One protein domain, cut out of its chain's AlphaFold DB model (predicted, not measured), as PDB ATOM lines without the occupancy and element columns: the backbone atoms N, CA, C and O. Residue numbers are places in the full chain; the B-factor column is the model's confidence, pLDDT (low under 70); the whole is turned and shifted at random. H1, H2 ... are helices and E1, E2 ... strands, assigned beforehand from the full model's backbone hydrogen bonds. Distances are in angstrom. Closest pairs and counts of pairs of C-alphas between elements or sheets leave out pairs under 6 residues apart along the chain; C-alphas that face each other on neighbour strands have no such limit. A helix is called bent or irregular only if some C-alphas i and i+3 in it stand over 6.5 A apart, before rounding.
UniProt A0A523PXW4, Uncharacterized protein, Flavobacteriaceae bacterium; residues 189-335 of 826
ATOM      1  N   LEU A 189     189.510 141.252 112.970       93.56
ATOM      2  CA  LEU A 189     188.093 141.170 113.315       93.56
ATOM      3  C   LEU A 189     187.192 141.589 112.150       93.56
ATOM      4  O   LEU A 189     186.264 140.855 111.805       93.56
ATOM      5  N   LEU A 190     187.457 142.762 111.563       96.62
ATOM      6  CA  LEU A 190     186.635 143.349 110.505       96.62
ATOM      7  C   LEU A 190     187.477 143.876 109.344       96.62
ATOM      8  O   LEU A 190     188.480 144.560 109.549       96.62
ATOM      9  N   VAL A 191     187.001 143.678 108.116       97.12
ATOM     10  CA  VAL A 191     187.598 144.273 106.913       97.12
ATOM     11  C   VAL A 191     186.657 145.301 106.280       97.12
ATOM     12  O   VAL A 191     185.461 145.032 106.177       97.12
ATOM     13  N   PRO A 192     187.162 146.463 105.819       97.31
ATOM     14  CA  PRO A 192     186.365 147.419 105.056       97.31
ATOM     15  C   PRO A 192     185.847 146.826 103.743       97.31
ATOM     16  O   PRO A 192     186.569 146.068 103.086       97.31
ATOM     17  N   ILE A 193     184.647 147.231 103.327       96.88
ATOM     18  CA  ILE A 193     184.067 146.893 102.019       96.88
ATOM     19  C   ILE A 193     183.753 148.149 101.198       96.88
ATOM     20  O   ILE A 193     183.617 149.245 101.735       96.88
ATOM     21  N   ASP A 194     183.671 147.990  99.878       93.88
ATOM     22  CA  ASP A 194     183.187 149.025  98.968       93.88
ATOM     23  C   ASP A 194     181.646 149.063  98.906       93.88
ATOM     24  O   ASP A 194     180.953 148.187  99.426       93.88
ATOM     25  N   ALA A 195     181.098 150.050  98.192       90.75
ATOM     26  CA  ALA A 195     179.652 150.213  98.012       90.75
ATOM     27  C   ALA A 195     178.957 149.043  97.277       90.75
ATOM     28  O   ALA A 195     177.731 148.969  97.258       90.75
ATOM     29  N   ASN A 196     179.714 148.136  96.650       89.44
ATOM     30  CA  ASN A 196     179.189 146.929  96.009       89.44
ATOM     31  C   ASN A 196     179.285 145.691  96.923       89.44
ATOM     32  O   ASN A 196     178.827 144.614  96.536       89.44
ATOM     33  N   GLY A 197     179.867 145.819  98.120       91.81
ATOM     34  CA  GLY A 197     180.104 144.714  99.048       91.81
ATOM     35  C   GLY A 197     181.329 143.862  98.705       91.81
ATOM     36  O   GLY A 197     181.364 142.677  99.050       91.81
ATOM     37  N   ASN A 198     182.315 144.425  97.999       92.94
ATOM     38  CA  ASN A 198     183.617 143.790  97.788       92.94
ATOM     39  C   ASN A 198     184.607 144.235  98.861       92.94
ATOM     40  O   ASN A 198     184.606 145.390  99.275       92.94
ATOM     41  N   VAL A 199     185.501 143.336  99.270       94.62
ATOM     42  CA  VAL A 199     186.539 143.635 100.265       94.62
ATOM     43  C   VAL A 199     187.501 144.692  99.725       94.62
ATOM     44  O   VAL A 199     188.048 144.552  98.629       94.62
ATOM     45  N   GLY A 200     187.716 145.747 100.508       92.88
ATOM     46  CA  GLY A 200     188.657 146.812 100.188       92.88
ATOM     47  C   GLY A 200     190.119 146.343 100.222       92.88
ATOM     48  O   GLY A 200     190.436 145.293 100.791       92.88
ATOM     49  N   PRO A 201     191.050 147.133  99.656       93.50
ATOM     50  CA  PRO A 201     192.470 146.786  99.645       93.50
ATOM     51  C   PRO A 201     193.014 146.621 101.070       93.50
ATOM     52  O   PRO A 201     192.499 147.231 102.009       93.50
ATOM     53  N   ASN A 202     194.071 145.816 101.232       90.94
ATOM     54  CA  ASN A 202     194.709 145.585 102.537       90.94
ATOM     55  C   ASN A 202     195.378 146.841 103.104       90.94
ATOM     56  O   ASN A 202     195.388 147.037 104.317       90.94
ATOM     57  N   GLU A 203     195.903 147.696 102.229       91.19
ATOM     58  CA  GLU A 203     196.591 148.933 102.586       91.19
ATOM     59  C   GLU A 203     196.011 150.115 101.804       91.19
ATOM     60  O   GLU A 203     195.551 149.972 100.669       91.19
ATOM     61  N   ILE A 204     196.064 151.292 102.418       89.75
ATOM     62  CA  ILE A 204     195.723 152.586 101.826       89.75
ATOM     63  C   ILE A 204     196.863 153.574 102.070       89.75
ATOM     64  O   ILE A 204     197.685 153.398 102.966       89.75
ATOM     65  N   GLN A 205     196.929 154.632 101.270       86.69
ATOM     66  CA  GLN A 205     197.890 155.709 101.491       86.69
ATOM     67  C   GLN A 205     197.544 156.457 102.786       86.69
ATOM     68  O   GLN A 205     196.371 156.736 103.041       86.69
ATOM     69  N   SER A 206     198.547 156.779 103.609       80.12
ATOM     70  CA  SER A 206     198.302 157.499 104.859       80.12
ATOM     71  C   SER A 206     197.693 158.881 104.572       80.12
ATOM     72  O   SER A 206     198.225 159.622 103.736       80.12
ATOM     73  N   PRO A 207     196.607 159.269 105.273       71.25
ATOM     74  CA  PRO A 207     196.014 160.597 105.131       71.25
ATOM     75  C   PRO A 207     196.968 161.730 105.528       71.25
ATOM     76  O   PRO A 207     196.855 162.838 105.007       71.25
ATOM     77  N   THR A 208     197.896 161.458 106.451       67.75
ATOM     78  CA  THR A 208     198.819 162.449 107.021       67.75
ATOM     79  C   THR A 208     200.198 162.430 106.366       67.75
ATOM     80  O   THR A 208     200.862 163.461 106.328       67.75
ATOM     81  N   ASP A 209     200.611 161.297 105.790       71.69
ATOM     82  CA  ASP A 209     201.884 161.149 105.082       71.69
ATOM     83  C   ASP A 209     201.695 160.370 103.778       71.69
ATOM     84  O   ASP A 209     201.754 159.141 103.734       71.69
ATOM     85  N   LYS A 210     201.527 161.100 102.674       78.44
ATOM     86  CA  LYS A 210     201.313 160.496 101.352       78.44
ATOM     87  C   LYS A 210     202.476 159.613 100.881       78.44
ATOM     88  O   LYS A 210     202.313 158.874  99.914       78.44
ATOM     89  N   THR A 211     203.644 159.667 101.517       79.25
ATOM     90  CA  THR A 211     204.785 158.812 101.158       79.25
ATOM     91  C   THR A 211     204.702 157.409 101.765       79.25
ATOM     92  O   THR A 211     205.494 156.540 101.400       79.25
ATOM     93  N   ARG A 212     203.729 157.160 102.651       81.31
ATOM     94  CA  ARG A 212     203.555 155.899 103.376       81.31
ATOM     95  C   ARG A 212     202.211 155.239 103.082       81.31
ATOM     96  O   ARG A 212     201.199 155.914 102.890       81.31
ATOM     97  N   THR A 213     202.198 153.909 103.103       83.31
ATOM     98  CA  THR A 213     200.975 153.102 103.162       83.31
ATOM     99  C   THR A 213     200.735 152.625 104.590       83.31
ATOM    100  O   THR A 213     201.675 152.421 105.360       83.31
ATOM    101  N   ILE A 214     199.464 152.509 104.957       84.88
ATOM    102  CA  ILE A 214     198.995 152.017 106.252       84.88
ATOM    103  C   ILE A 214     197.916 150.952 106.028       84.88
ATOM    104  O   ILE A 214     197.241 150.988 104.995       84.88
ATOM    105  N   PRO A 215     197.705 150.024 106.976       89.50
ATOM    106  CA  PRO A 215     196.612 149.064 106.889       89.50
ATOM    107  C   PRO A 215     195.251 149.758 106.768       89.50
ATOM    108  O   PRO A 215     194.945 150.698 107.504       89.50
ATOM    109  N   ASN A 216     194.417 149.277 105.850       92.69
ATOM    110  CA  ASN A 216     193.058 149.766 105.656       92.69
ATOM    111  C   ASN A 216     192.131 149.149 106.709       92.69
ATOM    112  O   ASN A 216     191.817 147.961 106.641       92.69
ATOM    113  N   ARG A 217     191.719 149.922 107.706       93.88
ATOM    114  CA  ARG A 217     190.943 149.430 108.851       93.88
ATOM    115  C   ARG A 217     189.531 149.988 108.824       93.88
ATOM    116  O   ARG A 217     189.307 151.077 108.300       93.88
ATOM    117  N   VAL A 218     188.592 149.257 109.422       96.44
ATOM    118  CA  VAL A 218     187.252 149.799 109.668       96.44
ATOM    119  C   VAL A 218     187.409 150.970 110.628       96.44
ATOM    120  O   VAL A 218     187.948 150.802 111.723       96.44
ATOM    121  N   ARG A 219     187.005 152.161 110.181       94.62
ATOM    122  CA  ARG A 219     187.223 153.437 110.868       94.62
ATOM    123  C   ARG A 219     185.888 154.105 111.175       94.62
ATOM    124  O   ARG A 219     185.021 154.150 110.307       94.62
ATOM    125  N   GLY A 220     185.748 154.625 112.390       95.31
ATOM    126  CA  GLY A 220     184.636 155.456 112.837       95.31
ATOM    127  C   GLY A 220     185.133 156.833 113.262       95.31
ATOM    128  O   GLY A 220     185.760 156.950 114.313       95.31
ATOM    129  N   ASP A 221     184.878 157.865 112.463       94.75
ATOM    130  CA  ASP A 221     185.248 159.245 112.800       94.75
ATOM    131  C   ASP A 221     184.218 159.885 113.736       94.75
ATOM    132  O   ASP A 221     183.011 159.699 113.551       94.75
ATOM    133  N   PHE A 222     184.685 160.652 114.725       95.00
ATOM    134  CA  PHE A 222     183.823 161.272 115.728       95.00
ATOM    135  C   PHE A 222     184.319 162.644 116.200       95.00
ATOM    136  O   PHE A 222     185.511 162.965 116.178       95.00
ATOM    137  N   ALA A 223     183.372 163.443 116.687       94.06
ATOM    138  CA  ALA A 223     183.637 164.658 117.442       94.06
ATOM    139  C   ALA A 223     182.581 164.815 118.543       94.06
ATOM    140  O   ALA A 223     181.387 164.687 118.278       94.06
ATOM    141  N   ILE A 224     183.012 165.090 119.774       93.62
ATOM    142  CA  ILE A 224     182.127 165.245 120.934       93.62
ATOM    143  C   ILE A 224     182.633 166.343 121.860       93.62
ATOM    144  O   ILE A 224     183.835 166.506 122.055       93.62
ATOM    145  N   LYS A 225     181.694 167.069 122.466       92.38
ATOM    146  CA  LYS A 225     181.952 167.904 123.635       92.38
ATOM    147  C   LYS A 225     181.409 167.200 124.866       92.38
ATOM    148  O   LYS A 225     180.240 166.824 124.875       92.38
ATOM    149  N   SER A 226     182.247 167.019 125.875       87.06
ATOM    150  CA  SER A 226     181.870 166.399 127.142       87.06
ATOM    151  C   SER A 226     182.510 167.146 128.305       87.06
ATOM    152  O   SER A 226     183.632 167.638 128.202       87.06
ATOM    153  N   SER A 227     181.805 167.236 129.425       81.75
ATOM    154  CA  SER A 227     182.372 167.728 130.682       81.75
ATOM    155  C   SER A 227     183.073 166.622 131.475       81.75
ATOM    156  O   SER A 227     183.817 166.933 132.396       81.75
ATOM    157  N   ASN A 228     182.859 165.347 131.128       82.44
ATOM    158  CA  ASN A 228     183.382 164.207 131.875       82.44
ATOM    159  C   ASN A 228     183.983 163.157 130.934       82.44
ATOM    160  O   ASN A 228     183.299 162.593 130.084       82.44
ATOM    161  N   TRP A 229     185.266 162.853 131.129       85.88
ATOM    162  CA  TRP A 229     185.975 161.821 130.372       85.88
ATOM    163  C   TRP A 229     185.320 160.431 130.439       85.88
ATOM    164  O   TRP A 229     185.457 159.655 129.499       85.88
ATOM    165  N   ASN A 230     184.606 160.106 131.518       84.31
ATOM    166  CA  ASN A 230     183.938 158.812 131.652       84.31
ATOM    167  C   ASN A 230     182.508 158.800 131.093       84.31
ATOM    168  O   ASN A 230     181.835 157.790 131.250       84.31
ATOM    169  N   ASP A 231     182.022 159.885 130.477       86.62
ATOM    170  CA  ASP A 231     180.747 159.891 129.746       86.62
ATOM    171  C   ASP A 231     180.964 160.296 128.290       86.62
ATOM    172  O   ASP A 231     180.814 161.459 127.901       86.62
ATOM    173  N   LEU A 232     181.375 159.314 127.489       89.56
ATOM    174  CA  LEU A 232     181.658 159.471 126.069       89.56
ATOM    175  C   LEU A 232     180.721 158.577 125.261       89.56
ATOM    176  O   LEU A 232     181.032 157.426 124.973       89.56
ATOM    177  N   LEU A 233     179.579 159.142 124.882       91.56
ATOM    178  CA  LEU A 233     178.592 158.509 124.014       91.56
ATOM    179  C   LEU A 233     178.397 159.392 122.777       91.56
ATOM    180  O   LEU A 233     177.843 160.489 122.879       91.56
ATOM    181  N   VAL A 234     178.902 158.957 121.620       93.88
ATOM    182  CA  VAL A 234     179.036 159.815 120.428       93.88
ATOM    183  C   VAL A 234     178.580 159.117 119.152       93.88
ATOM    184  O   VAL A 234     178.865 157.944 118.939       93.88
ATOM    185  N   LYS A 235     177.912 159.855 118.259       94.25
ATOM    186  CA  LYS A 235     177.619 159.371 116.904       94.25
ATOM    187  C   LYS A 235     178.899 159.292 116.079       94.25
ATOM    188  O   LYS A 235     179.677 160.245 116.060       94.25
ATOM    189  N   VAL A 236     179.088 158.187 115.369       94.81
ATOM    190  CA  VAL A 236     180.276 157.948 114.546       94.81
ATOM    191  C   VAL A 236     179.899 157.643 113.109       94.81
ATOM    192  O   VAL A 236     178.898 156.979 112.845       94.81
ATOM    193  N   ASN A 237     180.721 158.110 112.174       93.00
ATOM    194  CA  ASN A 237     180.619 157.704 110.777       93.00
ATOM    195  C   ASN A 237     181.472 156.450 110.564       93.00
ATOM    196  O   ASN A 237     182.680 156.564 110.349       93.00
ATOM    197  N   LEU A 238     180.866 155.273 110.727       96.50
ATOM    198  CA  LEU A 238     181.558 153.990 110.644       96.50
ATOM    199  C   LEU A 238     181.675 153.522 109.190       96.50
ATOM    200  O   LEU A 238     180.703 153.530 108.446       96.50
ATOM    201  N   THR A 239     182.868 153.075 108.810       96.62
ATOM    202  CA  THR A 239     183.123 152.464 107.499       96.62
ATOM    203  C   THR A 239     182.347 151.152 107.360       96.62
ATOM    204  O   THR A 239     182.386 150.327 108.273       96.62
ATOM    205  N   ASP A 240     181.717 150.932 106.206       97.88
ATOM    206  CA  ASP A 240     181.082 149.657 105.856       97.88
ATOM    207  C   ASP A 240     182.076 148.496 105.962       97.88
ATOM    208  O   ASP A 240     183.259 148.631 105.624       97.88
ATOM    209  N   PHE A 241     181.611 147.332 106.413       98.19
ATOM    210  CA  PHE A 241     182.517 146.231 106.735       98.19
ATOM    211  C   PHE A 241     181.959 144.833 106.467       98.19
ATOM    212  O   PHE A 241     180.766 144.624 106.264       98.19
ATOM    213  N   ALA A 242     182.853 143.851 106.510       97.62
ATOM    214  CA  ALA A 242     182.551 142.431 106.611       97.62
ATOM    215  C   ALA A 242     183.355 141.806 107.760       97.62
ATOM    216  O   ALA A 242     184.396 142.329 108.164       97.62
ATOM    217  N   ILE A 243     182.874 140.680 108.285       96.44
ATOM    218  CA  ILE A 243     183.559 139.929 109.344       96.44
ATOM    219  C   ILE A 243     184.714 139.135 108.722       96.44
ATOM    220  O   ILE A 243     184.497 138.353 107.795       96.44
ATOM    221  N   THR A 244     185.931 139.302 109.247       94.81
ATOM    222  CA  THR A 244     187.153 138.720 108.662       94.81
ATOM    223  C   THR A 244     187.073 137.202 108.510       94.81
ATOM    224  O   THR A 244     187.342 136.691 107.427       94.81
ATOM    225  N   SER A 245     186.613 136.485 109.540       92.38
ATOM    226  CA  SER A 245     186.515 135.016 109.517       92.38
ATOM    227  C   SER A 245     185.604 134.471 108.410       92.38
ATOM    228  O   SER A 245     185.808 133.355 107.938       92.38
ATOM    229  N   GLN A 246     184.608 135.242 107.961       92.44
ATOM    230  CA  GLN A 246     183.741 134.849 106.846       92.44
ATOM    231  C   GLN A 246     184.422 135.092 105.494       92.44
ATOM    232  O   GLN A 246     184.278 134.295 104.571       92.44
ATOM    233  N   VAL A 247     185.186 136.182 105.387       93.19
ATOM    234  CA  VAL A 247     185.913 136.579 104.171       93.19
ATOM    235  C   VAL A 247     187.055 135.616 103.834       93.19
ATOM    236  O   VAL A 247     187.385 135.446 102.662       93.19
ATOM    237  N   GLU A 248     187.652 134.975 104.839       89.56
ATOM    238  CA  GLU A 248     188.740 134.002 104.661       89.56
ATOM    239  C   GLU A 248     188.312 132.728 103.913       89.56
ATOM    240  O   GLU A 248     189.159 132.018 103.367       89.56
ATOM    241  N   SER A 249     187.008 132.441 103.842       86.31
ATOM    242  CA  SER A 249     186.496 131.297 103.091       86.31
ATOM    243  C   SER A 249     186.635 131.513 101.583       86.31
ATOM    244  O   SER A 249     186.067 132.442 101.008       86.31
ATOM    245  N   SER A 250     187.352 130.614 100.903       84.56
ATOM    246  CA  SER A 250     187.435 130.620  99.436       84.56
ATOM    247  C   SER A 250     186.157 130.109  98.766       84.56
ATOM    248  O   SER A 250     185.855 130.493  97.636       84.56
ATOM    249  N   ASP A 251     185.416 129.238  99.453       87.44
ATOM    250  CA  ASP A 251     184.242 128.567  98.897       87.44
ATOM    251  C   ASP A 251     182.947 129.328  99.136       87.44
ATOM    252  O   ASP A 251     182.080 129.310  98.264       87.44
ATOM    253  N   LYS A 252     182.802 129.985 100.287       89.19
ATOM    254  CA  LYS A 252     181.567 130.670 100.676       89.19
ATOM    255  C   LYS A 252     181.666 132.168 100.480       89.19
ATOM    256  O   LYS A 252     182.750 132.748 100.491       89.19
ATOM    257  N   GLY A 253     180.512 132.792 100.302       92.06
ATOM    258  CA  GLY A 253     180.404 134.222 100.453       92.06
ATOM    259  C   GLY A 253     180.382 134.665 101.913       92.06
ATOM    260  O   GLY A 253     180.420 133.859 102.840       92.06
ATOM    261  N   PHE A 254     180.279 135.975 102.110       94.19
ATOM    262  CA  PHE A 254     180.222 136.603 103.430       94.19
ATOM    263  C   PHE A 254     179.098 137.637 103.512       94.19
ATOM    264  O   PHE A 254     178.667 138.194 102.497       94.19
ATOM    265  N   PHE A 255     178.640 137.917 104.733       95.38
ATOM    266  CA  PHE A 255     177.694 139.002 104.975       95.38
ATOM    267  C   PHE A 255     178.404 140.358 104.919       95.38
ATOM    268  O   PHE A 255     179.477 140.542 105.496       95.38
ATOM    269  N   SER A 256     177.797 141.308 104.211       97.06
ATOM    270  CA  SER A 256     178.275 142.691 104.084       97.06
ATOM    271  C   SER A 256     177.417 143.615 104.943       97.06
ATOM    272  O   SER A 256     176.197 143.519 104.873       97.06
ATOM    273  N   PHE A 257     178.014 144.512 105.722       97.94
ATOM    274  CA  PHE A 257     177.307 145.434 106.614       97.94
ATOM    275  C   PHE A 257     177.519 146.869 106.134       97.94
ATOM    276  O   PHE A 257     178.625 147.399 106.234       97.94
ATOM    277  N   PHE A 258     176.456 147.479 105.610       97.44
ATOM    278  CA  PHE A 258     176.432 148.866 105.153       97.44
ATOM    279  C   PHE A 258     175.800 149.732 106.239       97.44
ATOM    280  O   PHE A 258     174.613 149.582 106.537       97.44
ATOM    281  N   VAL A 259     176.599 150.572 106.885       95.75
ATOM    282  CA  VAL A 259     176.245 151.216 108.152       95.75
ATOM    283  C   VAL A 259     175.653 152.601 107.903       95.75
ATOM    284  O   VAL A 259     176.266 153.440 107.252       95.75
ATOM    285  N   ASN A 260     174.470 152.869 108.467       89.56
ATOM    286  CA  ASN A 260     173.799 154.165 108.321       89.56
ATOM    287  C   ASN A 260     173.975 155.043 109.567       89.56
ATOM    288  O   ASN A 260     174.364 156.204 109.461       89.56
ATOM    289  N   GLU A 261     173.673 154.496 110.747       89.81
ATOM    290  CA  GLU A 261     173.735 155.220 112.020       89.81
ATOM    291  C   GLU A 261     174.406 154.362 113.095       89.81
ATOM    292  O   GLU A 261     173.891 153.304 113.467       89.81
ATOM    293  N   ALA A 262     175.550 154.834 113.597       96.19
ATOM    294  CA  ALA A 262     176.343 154.158 114.616       96.19
ATOM    295  C   ALA A 262     176.681 155.092 115.787       96.19
ATOM    296  O   ALA A 262     176.952 156.281 115.604       96.19
ATOM    297  N   ILE A 263     176.694 154.533 116.992       96.12
ATOM    298  CA  ILE A 263     177.035 155.202 118.245       96.12
ATOM    299  C   ILE A 263     178.221 154.467 118.857       96.12
ATOM    300  O   ILE A 263     178.142 153.269 119.113       96.12
ATOM    301  N   LEU A 264     179.320 155.179 119.085       95.31
ATOM    302  CA  LEU A 264     180.449 154.702 119.869       95.31
ATOM    303  C   LEU A 264     180.169 154.981 121.346       95.31
ATOM    304  O   LEU A 264     180.005 156.139 121.742       95.31
ATOM    305  N   ASP A 265     180.140 153.912 122.135       93.62
ATOM    306  CA  ASP A 265     179.985 153.940 123.582       93.62
ATOM    307  C   ASP A 265     181.328 153.663 124.266       93.62
ATOM    308  O   ASP A 265     181.907 152.572 124.179       93.62
ATOM    309  N   LEU A 266     181.827 154.698 124.937       89.25
ATOM    310  CA  LEU A 266     183.000 154.679 125.795       89.25
ATOM    311  C   LEU A 266     182.665 155.140 127.233       89.25
ATOM    312  O   LEU A 266     183.589 155.473 127.976       89.25
ATOM    313  N   SER A 267     181.381 155.175 127.623       88.19
ATOM    314  CA  SER A 267     180.873 155.772 128.871       88.19
ATOM    315  C   SER A 267     180.737 154.776 130.027       88.19
ATOM    316  O   SER A 267     180.073 153.762 129.894       88.19
ATOM    317  N   ASP A 268     181.325 155.047 131.199       81.56
ATOM    318  CA  ASP A 268     181.181 154.216 132.419       81.56
ATOM    319  C   ASP A 268     179.895 154.527 133.190       81.56
ATOM    320  O   ASP A 268     179.630 153.922 134.229       81.56
ATOM    321  N   LEU A 269     179.142 155.533 132.741       84.12
ATOM    322  CA  LEU A 269     178.003 156.063 133.478       84.12
ATOM    323  C   LEU A 269     176.669 155.632 132.881       84.12
ATOM    324  O   LEU A 269     175.683 155.577 133.615       84.12
ATOM    325  N   ARG A 270     176.627 155.407 131.564       89.00
ATOM    326  CA  ARG A 270     175.403 155.074 130.839       89.00
ATOM    327  C   ARG A 270     175.683 154.481 129.463       89.00
ATOM    328  O   ARG A 270     176.628 154.903 128.808       89.00
ATOM    329  N   THR A 271     174.756 153.676 128.965       90.75
ATOM    330  CA  THR A 271     174.669 153.293 127.544       90.75
ATOM    331  C   THR A 271     173.484 153.980 126.846       90.75
ATOM    332  O   THR A 271     172.579 154.518 127.492       90.75
ATOM    333  N   ASP A 272     173.487 154.039 125.508       91.38
ATOM    334  CA  ASP A 272     172.342 154.564 124.753       91.38
ATOM    335  C   ASP A 272     171.069 153.742 125.026       91.38
ATOM    336  O   ASP A 272     171.076 152.512 124.986       91.38
ATOM    337  N   SER A 273     169.949 154.424 125.278       90.56
ATOM    338  CA  SER A 273     168.673 153.778 125.615       90.56
ATOM    339  C   SER A 273     168.095 152.897 124.500       90.56
ATOM    340  O   SER A 273     167.196 152.100 124.760       90.56
ATOM    341  N   GLY A 274     168.571 153.059 123.261       90.56
ATOM    342  CA  GLY A 274     168.207 152.228 122.120       90.56
ATOM    343  C   GLY A 274     168.960 150.898 122.045       90.56
ATOM    344  O   GLY A 274     168.573 150.048 121.246       90.56
ATOM    345  N   VAL A 275     170.008 150.691 122.852       91.94
ATOM    346  CA  VAL A 275     170.781 149.444 122.831       91.94
ATOM    347  C   VAL A 275     169.930 148.282 123.326       91.94
ATOM    348  O   VAL A 275     169.424 148.273 124.448       91.94
ATOM    349  N   VAL A 276     169.824 147.254 122.486       89.50
ATOM    350  CA  VAL A 276     169.168 145.990 122.821       89.50
ATOM    351  C   VAL A 276     170.218 144.888 122.820       89.50
ATOM    352  O   VAL A 276     170.696 144.470 121.767       89.50
ATOM    353  N   PHE A 277     170.579 144.407 124.008       90.12
ATOM    354  CA  PHE A 277     171.526 143.304 124.144       90.12
ATOM    355  C   PHE A 277     170.862 141.963 123.791       90.12
ATOM    356  O   PHE A 277     169.778 141.664 124.301       90.12
ATOM    357  N   PRO A 278     171.499 141.112 122.963       88.50
ATOM    358  CA  PRO A 278     171.041 139.744 122.755       88.50
ATOM    359  C   PRO A 278     170.977 138.979 124.083       88.50
ATOM    360  O   PRO A 278     171.895 139.076 124.892       88.50
ATOM    361  N   GLN A 279     169.953 138.143 124.287       84.38
ATOM    362  CA  GLN A 279     169.743 137.407 125.549       84.38
ATOM    363  C   GLN A 279     170.978 136.604 126.006       84.38
ATOM    364  O   GLN A 279     171.243 136.468 127.200       84.38
ATOM    365  N   LYS A 280     171.768 136.092 125.053       84.19
ATOM    366  CA  LYS A 280     172.995 135.342 125.339       84.19
ATOM    367  C   LYS A 280     174.097 136.182 126.008       84.19
ATOM    368  O   LYS A 280     174.966 135.594 126.635       84.19
ATOM    369  N   TYR A 281     174.079 137.517 125.919       88.75
ATOM    370  CA  TYR A 281     175.093 138.372 126.560       88.75
ATOM    371  C   TYR A 281     175.082 138.216 128.083       88.75
ATOM    372  O   TYR A 281     176.139 138.163 128.709       88.75
ATOM    373  N   GLU A 282     173.894 138.114 128.674       84.88
ATOM    374  CA  GLU A 282     173.740 137.881 130.110       84.88
ATOM    375  C   GLU A 282     174.133 136.441 130.479       84.88
ATOM    376  O   GLU A 282     174.849 136.226 131.453       84.88
ATOM    377  N   GLN A 283     173.738 135.461 129.656       84.81
ATOM    378  CA  GLN A 283     174.008 134.034 129.886       84.81
ATOM    379  C   GLN A 283     175.503 133.684 129.830       84.81
ATOM    380  O   GLN A 283     175.972 132.887 130.637       84.81
ATOM    381  N   GLU A 284     176.242 134.286 128.896       83.19
ATOM    382  CA  GLU A 284     177.679 134.056 128.683       83.19
ATOM    383  C   GLU A 284     178.564 135.001 129.517       83.19
ATOM    384  O   GLU A 284     179.791 134.960 129.430       83.19
ATOM    385  N   GLY A 285     177.962 135.876 130.333       81.94
ATOM    386  CA  GLY A 285     178.703 136.808 131.180       81.94
ATOM    387  C   GLY A 285     179.454 137.889 130.394       81.94
ATOM    388  O   GLY A 285     180.517 138.336 130.812       81.94
ATOM    389  N   TYR A 286     178.928 138.356 129.263       83.38
ATOM    390  CA  TYR A 286     179.530 139.480 128.529       83.38
ATOM    391  C   TYR A 286     179.262 140.838 129.193       83.38
ATOM    392  O   TYR A 286     179.915 141.822 128.857       83.38
ATOM    393  N   LEU A 287     178.358 140.875 130.178       83.56
ATOM    394  CA  LEU A 287     177.941 142.065 130.926       83.56
ATOM    395  C   LEU A 287     178.276 141.961 132.429       83.56
ATOM    396  O   LEU A 287     177.510 142.439 133.261       83.56
ATOM    397  N   ILE A 288     179.397 141.323 132.803       67.88
ATOM    398  CA  ILE A 288     179.782 141.068 134.217       67.88
ATOM    399  C   ILE A 288     179.765 142.337 135.091       67.88
ATOM    400  O   ILE A 288     179.464 142.256 136.281       67.88
ATOM    401  N   SER A 289     180.053 143.504 134.517       71.19
ATOM    402  CA  SER A 289     180.069 144.794 135.222       71.19
ATOM    403  C   SER A 289     178.767 145.604 135.068       71.19
ATOM    404  O   SER A 289     178.703 146.749 135.507       71.19
ATOM    405  N   GLY A 290     177.714 145.002 134.504       79.00
ATOM    406  CA  GLY A 290     176.427 145.637 134.206       79.00
ATOM    407  C   GLY A 290     176.378 146.288 132.820       79.00
ATOM    408  O   GLY A 290     177.412 146.540 132.203       79.00
ATOM    409  N   VAL A 291     175.167 146.570 132.327       83.44
ATOM    410  CA  VAL A 291     174.945 147.160 130.989       83.44
ATOM    411  C   VAL A 291     175.631 148.515 130.811       83.44
ATOM    412  O   VAL A 291     176.216 148.748 129.765       83.44
ATOM    413  N   GLU A 292     175.668 149.339 131.861       81.06
ATOM    414  CA  GLU A 292     176.255 150.692 131.832       81.06
ATOM    415  C   GLU A 292     177.786 150.699 131.692       81.06
ATOM    416  O   GLU A 292     178.401 151.741 131.501       81.06
ATOM    417  N   SER A 293     178.421 149.531 131.821       76.12
ATOM    418  CA  SER A 293     179.868 149.360 131.652       76.12
ATOM    419  C   SER A 293     180.247 148.811 130.274       76.12
ATOM    420  O   SER A 293     181.426 148.567 130.005       76.12
ATOM    421  N   TRP A 294     179.261 148.569 129.404       88.75
ATOM    422  CA  TRP A 294     179.508 148.036 128.072       88.75
ATOM    423  C   TRP A 294     180.292 149.038 127.216       88.75
ATOM    424  O   TRP A 294     180.151 150.254 127.328       88.75
ATOM    425  N   ARG A 295     181.177 148.514 126.368       87.94
ATOM    426  CA  ARG A 295     182.052 149.298 125.495       87.94
ATOM    427  C   ARG A 295     182.014 148.736 124.098       87.94
ATOM    428  O   ARG A 295     182.360 147.571 123.896       87.94
ATOM    429  N   GLY A 296     181.688 149.580 123.133       92.81
ATOM    430  CA  GLY A 296     181.612 149.145 121.753       92.81
ATOM    431  C   GLY A 296     180.935 150.157 120.851       92.81
ATOM    432  O   GLY A 296     180.838 151.342 121.160       92.81
ATOM    433  N   ILE A 297     180.488 149.671 119.705       96.50
ATOM    434  CA  ILE A 297     179.704 150.424 118.742       96.50
ATOM    435  C   ILE A 297     178.337 149.769 118.624       96.50
ATOM    436  O   ILE A 297     178.229 148.578 118.339       96.50
ATOM    437  N   PHE A 298     177.298 150.564 118.838       96.88
ATOM    438  CA  PHE A 298     175.919 150.197 118.570       96.88
ATOM    439  C   PHE A 298     175.513 150.772 117.219       96.88
ATOM    440  O   PHE A 298     175.557 151.983 117.016       96.88
ATOM    441  N   VAL A 299     175.118 149.910 116.291       96.88
ATOM    442  CA  VAL A 299     174.576 150.308 114.995       96.88
ATOM    443  C   VAL A 299     173.063 150.174 115.057       96.88
ATOM    444  O   VAL A 299     172.517 149.068 115.081       96.88
ATOM    445  N   GLN A 300     172.387 151.317 115.085       92.69
ATOM    446  CA  GLN A 300     170.939 151.373 115.227       92.69
ATOM    447  C   GLN A 300     170.235 150.905 113.951       92.69
ATOM    448  O   GLN A 300     169.279 150.137 114.020       92.69
ATOM    449  N   SER A 301     170.722 151.339 112.784       93.44
ATOM    450  CA  SER A 301     170.186 150.950 111.479       93.44
ATOM    451  C   SER A 301     171.300 150.717 110.463       93.44
ATOM    452  O   SER A 301     172.320 151.415 110.454       93.44
ATOM    453  N   LEU A 302     171.102 149.704 109.624       96.44
ATOM    454  CA  LEU A 302     172.052 149.276 108.606       96.44
ATOM    455  C   LEU A 302     171.348 148.488 107.497       96.44
ATOM    456  O   LEU A 302     170.235 147.985 107.676       96.44
ATOM    457  N   MET A 303     172.035 148.310 106.374       97.06
ATOM    458  CA  MET A 303     171.690 147.284 105.393       97.06
ATOM    459  C   MET A 303     172.670 146.118 105.489       97.06
ATOM    460  O   MET A 303     173.878 146.308 105.607       97.06
ATOM    461  N   VAL A 304     172.157 144.897 105.384       97.25
ATOM    462  CA  VAL A 304     172.961 143.677 105.326       97.25
ATOM    463  C   VAL A 304     172.884 143.096 103.922       97.25
ATOM    464  O   VAL A 304     171.807 142.761 103.434       97.25
ATOM    465  N   GLY A 305     174.028 142.970 103.259       96.19
ATOM    466  CA  GLY A 305     174.188 142.212 102.024       96.19
ATOM    467  C   GLY A 305     174.353 140.723 102.312       96.19
ATOM    468  O   GLY A 305     175.183 140.336 103.135       96.19
ATOM    469  N   LEU A 306     173.583 139.887 101.617       95.31
ATOM    470  CA  LEU A 306     173.697 138.435 101.688       95.31
ATOM    471  C   LEU A 306     175.003 137.925 101.033       95.31
ATOM    472  O   LEU A 306     175.532 138.582 100.122       95.31
ATOM    473  N   PRO A 307     175.496 136.739 101.446       94.00
ATOM    474  CA  PRO A 307     176.599 136.030 100.799       94.00
ATOM    475  C   PRO A 307     176.428 135.873  99.282       94.00
ATOM    476  O   PRO A 307     175.314 135.874  98.759       94.00
ATOM    477  N   GLU A 308     177.544 135.766  98.561       93.81
ATOM    478  CA  GLU A 308     177.592 135.866  97.098       93.81
ATOM    479  C   GLU A 308     176.776 134.778  96.402       93.81
ATOM    480  O   GLU A 308     176.300 134.993  95.294       93.81
ATOM    481  N   GLU A 309     176.627 133.613  97.022       92.50
ATOM    482  CA  GLU A 309     175.855 132.481  96.515       92.50
ATOM    483  C   GLU A 309     174.361 132.799  96.330       92.50
ATOM    484  O   GLU A 309     173.704 132.176  95.493       92.50
ATOM    485  N   PHE A 310     173.828 133.809  97.024       93.56
ATOM    486  CA  PHE A 310     172.457 134.278  96.839       93.56
ATOM    487  C   PHE A 310     172.358 135.224  95.636       93.56
ATOM    488  O   PHE A 310     172.717 136.400  95.716       93.56
ATOM    489  N   LYS A 311     171.844 134.716  94.508       92.00
ATOM    490  CA  LYS A 311     171.838 135.431  93.223       92.00
ATOM    491  C   LYS A 311     170.473 135.471  92.555       92.00
ATOM    492  O   LYS A 311     169.691 134.520  92.614       92.00
ATOM    493  N   LYS A 312     170.253 136.559  91.817       92.69
ATOM    494  CA  LYS A 312     169.144 136.718  90.874       92.69
ATOM    495  C   LYS A 312     169.665 136.765  89.441       92.69
ATOM    496  O   LYS A 312     170.758 137.253  89.178       92.69
ATOM    497  N   SER A 313     168.864 136.278  88.506       89.56
ATOM    498  CA  SER A 313     169.213 136.191  87.084       89.56
ATOM    499  C   SER A 313     169.305 137.536  86.365       89.56
ATOM    500  O   SER A 313     170.071 137.649  85.413       89.56
ATOM    501  N   ASP A 314     168.563 138.550  86.810       87.94
ATOM    502  CA  ASP A 314     168.605 139.912  86.264       87.94
ATOM    503  C   ASP A 314     169.885 140.662  86.665       87.94
ATOM    504  O   ASP A 314     170.380 141.506  85.918       87.94
ATOM    505  N   GLN A 315     170.419 140.363  87.851       87.69
ATOM    506  CA  GLN A 315     171.575 141.034  88.444       87.69
ATOM    507  C   GLN A 315     172.488 140.024  89.169       87.69
ATOM    508  O   GLN A 315     172.637 140.098  90.389       87.69
ATOM    509  N   PRO A 316     173.145 139.095  88.444       83.94
ATOM    510  CA  PRO A 316     173.866 137.959  89.038       83.94
ATOM    511  C   PRO A 316     175.096 138.344  89.872       83.94
ATOM    512  O   PRO A 316     175.576 137.537  90.663       83.94
ATOM    513  N   ASN A 317     175.597 139.569  89.700       85.06
ATOM    514  CA  ASN A 317     176.765 140.094  90.411       85.06
ATOM    515  C   ASN A 317     176.401 141.127  91.489       85.06
ATOM    516  O   ASN A 317     177.300 141.680  92.117       85.06
ATOM    517  N   LYS A 318     175.113 141.442  91.683       89.38
ATOM    518  CA  LYS A 318     174.687 142.423  92.684       89.38
ATOM    519  C   LYS A 318     174.288 141.711  93.971       89.38
ATOM    520  O   LYS A 318     173.465 140.799  93.943       89.38
ATOM    521  N   ARG A 319     174.819 142.185  95.101       91.19
ATOM    522  CA  ARG A 319     174.412 141.742  96.438       91.19
ATOM    523  C   ARG A 319     172.921 141.961  96.653       91.19
ATOM    524  O   ARG A 319     172.401 143.050  96.410       91.19
ATOM    525  N   ILE A 320     172.248 140.931  97.149       94.19
ATOM    526  CA  ILE A 320     170.888 141.053  97.669       94.19
ATOM    527  C   ILE A 320     171.004 141.654  99.066       94.19
ATOM    528  O   ILE A 320     171.699 141.099  99.909       94.19
ATOM    529  N   THR A 321     170.357 142.791  99.297       94.12
ATOM    530  CA  THR A 321     170.447 143.532 100.559       94.12
ATOM    531  C   THR A 321     169.112 143.536 101.290       94.12
ATOM    532  O   THR A 321     168.068 143.676 100.654       94.12
ATOM    533  N   LEU A 322     169.152 143.443 102.616       94.88
ATOM    534  CA  LEU A 322     168.001 143.574 103.510       94.88
ATOM    535  C   LEU A 322     168.267 144.639 104.575       94.88
ATOM    536  O   LEU A 322     169.417 144.904 104.909       94.88
ATOM    537  N   GLU A 323     167.212 145.249 105.103       94.94
ATOM    538  CA  GLU A 323     167.320 146.182 106.228       94.94
ATOM    539  C   GLU A 323     167.476 145.412 107.543       94.94
ATOM    540  O   GLU A 323     166.822 144.390 107.763       94.94
ATOM    541  N   ALA A 324     168.340 145.908 108.423       95.06
ATOM    542  CA  ALA A 324     168.553 145.367 109.757       95.06
ATOM    543  C   ALA A 324     168.715 146.497 110.781       95.06
ATOM    544  O   ALA A 324     168.909 147.665 110.434       95.06
ATOM    545  N   GLN A 325     168.610 146.140 112.059       94.00
ATOM    546  CA  GLN A 325     168.726 147.063 113.184       94.00
ATOM    547  C   GLN A 325     169.442 146.376 114.344       94.00
ATOM    548  O   GLN A 325     169.471 145.148 114.419       94.00
ATOM    549  N   ASN A 326     169.955 147.181 115.270       93.38
ATOM    550  CA  ASN A 326     170.513 146.736 116.546       93.38
ATOM    551  C   ASN A 326     171.694 145.756 116.420       93.38
ATOM    552  O   ASN A 326     171.681 144.667 116.998       93.38
ATOM    553  N   LEU A 327     172.726 146.148 115.671       96.62
ATOM    554  CA  LEU A 327     173.998 145.421 115.639       96.62
ATOM    555  C   LEU A 327     174.933 145.969 116.727       96.62
ATOM    556  O   LEU A 327     175.057 147.180 116.892       96.62
ATOM    557  N   LEU A 328     175.625 145.086 117.434       96.69
ATOM    558  CA  LEU A 328     176.658 145.421 118.409       96.69
ATOM    559  C   LEU A 328     178.022 145.003 117.875       96.69
ATOM    560  O   LEU A 328     178.172 143.912 117.324       96.69
ATOM    561  N   ILE A 329     179.019 145.861 118.061       96.31
ATOM    562  CA  ILE A 329     180.421 145.580 117.764       96.31
ATOM    563  C   ILE A 329     181.221 145.886 119.024       96.31
ATOM    564  O   ILE A 329     181.270 147.034 119.455       96.31
ATOM    565  N   ASP A 330     181.852 144.889 119.628       92.25
ATOM    566  CA  ASP A 330     182.574 145.059 120.891       92.25
ATOM    567  C   ASP A 330     183.860 144.215 120.952       92.25
ATOM    568  O   ASP A 330     184.413 143.796 119.930       92.25
ATOM    569  N   SER A 331     184.388 144.006 122.161       86.88
ATOM    570  CA  SER A 331     185.600 143.210 122.391       86.88
ATOM    571  C   SER A 331     185.454 141.714 122.071       86.88
ATOM    572  O   SER A 331     186.465 141.017 121.956       86.88
ATOM    573  N   TYR A 332     184.221 141.219 121.945       89.31
ATOM    574  CA  TYR A 332     183.899 139.838 121.593       89.31
ATOM    575  C   TYR A 332     183.636 139.677 120.095       89.31
ATOM    576  O   TYR A 332     183.834 138.590 119.559       89.31
ATOM    577  N   GLY A 333     183.238 140.748 119.409       93.38
ATOM    578  CA  GLY A 333     183.075 140.779 117.962       93.38
ATOM    579  C   GLY A 333     181.756 141.405 117.547       93.38
ATOM    580  O   GLY A 333     181.304 142.362 118.166       93.38
ATOM    581  N   VAL A 334     181.159 140.875 116.480       96.19
ATOM    582  CA  VAL A 334     179.883 141.355 115.939       96.19
ATOM    583  C   VAL A 334     178.731 140.489 116.436       96.19
ATOM    584  O   VAL A 334     178.747 139.272 116.247       96.19
ATOM    585  N   SER A 335     177.711 141.112 117.013       95.88
ATOM    586  CA  SER A 335     176.515 140.432 117.511       95.88
ATOM    587  C   SER A 335     175.245 141.140 117.050       95.88
ATOM    588  O   SER A 335     175.190 142.364 117.006       95.88
TER     589      SER A 335
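This is residues 189 to 335 of the 826 residues of an uncharacterized protein of Flavobacteriaceae bacterium (UniProt A0A523PXW4). One strongly twisted, bent antiparallel sheet makes the body: E7, E8 and E9 run side by side in it, with E5 and then E4 beside one end of E7, and E6 and then E1 beside its other end. The small hairpin E2 and E3 juts from it as an arm, H2 sits in a long loop away from the sheet, and H1 only grazes the sheet. The printed part has 147 residues, with two named helices and nine named strands in the order E1 E2 E3 E4 E5 E6 H1 E7 H2 E8 E9. The class is mostly strand, though under half of the residues are in named elements. It is only just compact, close to loose, with a radius of gyration of the C-alphas of 17.1 A, and flat, spanning 51 by 45 by 23 A.

In the branched sheet, E7, residues 256 to 265, has E8, residues 296 to 305, on one side, antiparallel at 163 degrees, with N 258 and O 303 2.8 A apart. E9, residues 321 to 330, forms a hairpin with E8, with N 304 and O 322 2.8 A apart. On the other side of E7 are E5, residues 233 to 238, with N 264 and O 234 2.8 A apart, and E6, residues 241 to 243, with N 257 and O 241 2.8 A apart. The edge strand E4, residues 218 to 226, forms a hairpin with E5, with N 237 and O 221 3.1 A apart. The edge strand E1, residues 190 to 192, is antiparallel to E6, with N 191 and O 242 2.9 A apart. The closest C-alphas of E1 and E4 are those of Pro 192 and Val 218, 5.3 A apart. The hairpin of E2, residues 203 to 205, and E3, residues 213 to 215, has N 204 and O 214 2.8 A apart; E3 runs on into E4 at 85 degrees. H1, residues 244 to 247, only grazes the sheet, and H2, residues 280 to 283, is not on it. Both helices are too short for an O i to N i+4 pair; each has its 1 O i to N i+3 pair within range.

E1 begins at C-alpha 190, (186.635, 143.349, 110.505). E4 is 24.7 A long, E5 14.4 A, E7 22.6 A, E8 22.2 A and E9 23.7 A. E7 bends by 83 degrees at residue 260, E8 by 83 degrees at residue 301 and E9 by 74 degrees at residue 325. E9 ends at C-alpha 330, (182.574, 145.059, 120.891).

The C-alphas farthest apart, of Ser 227 and Ser 313, are 55.4 A apart. The printed part has no cut. The links E7 to H2, H2 to E8 and E8 to E9 are long. Mean pLDDT of the printed part is 90.3; residues 208 and 288 are under 70.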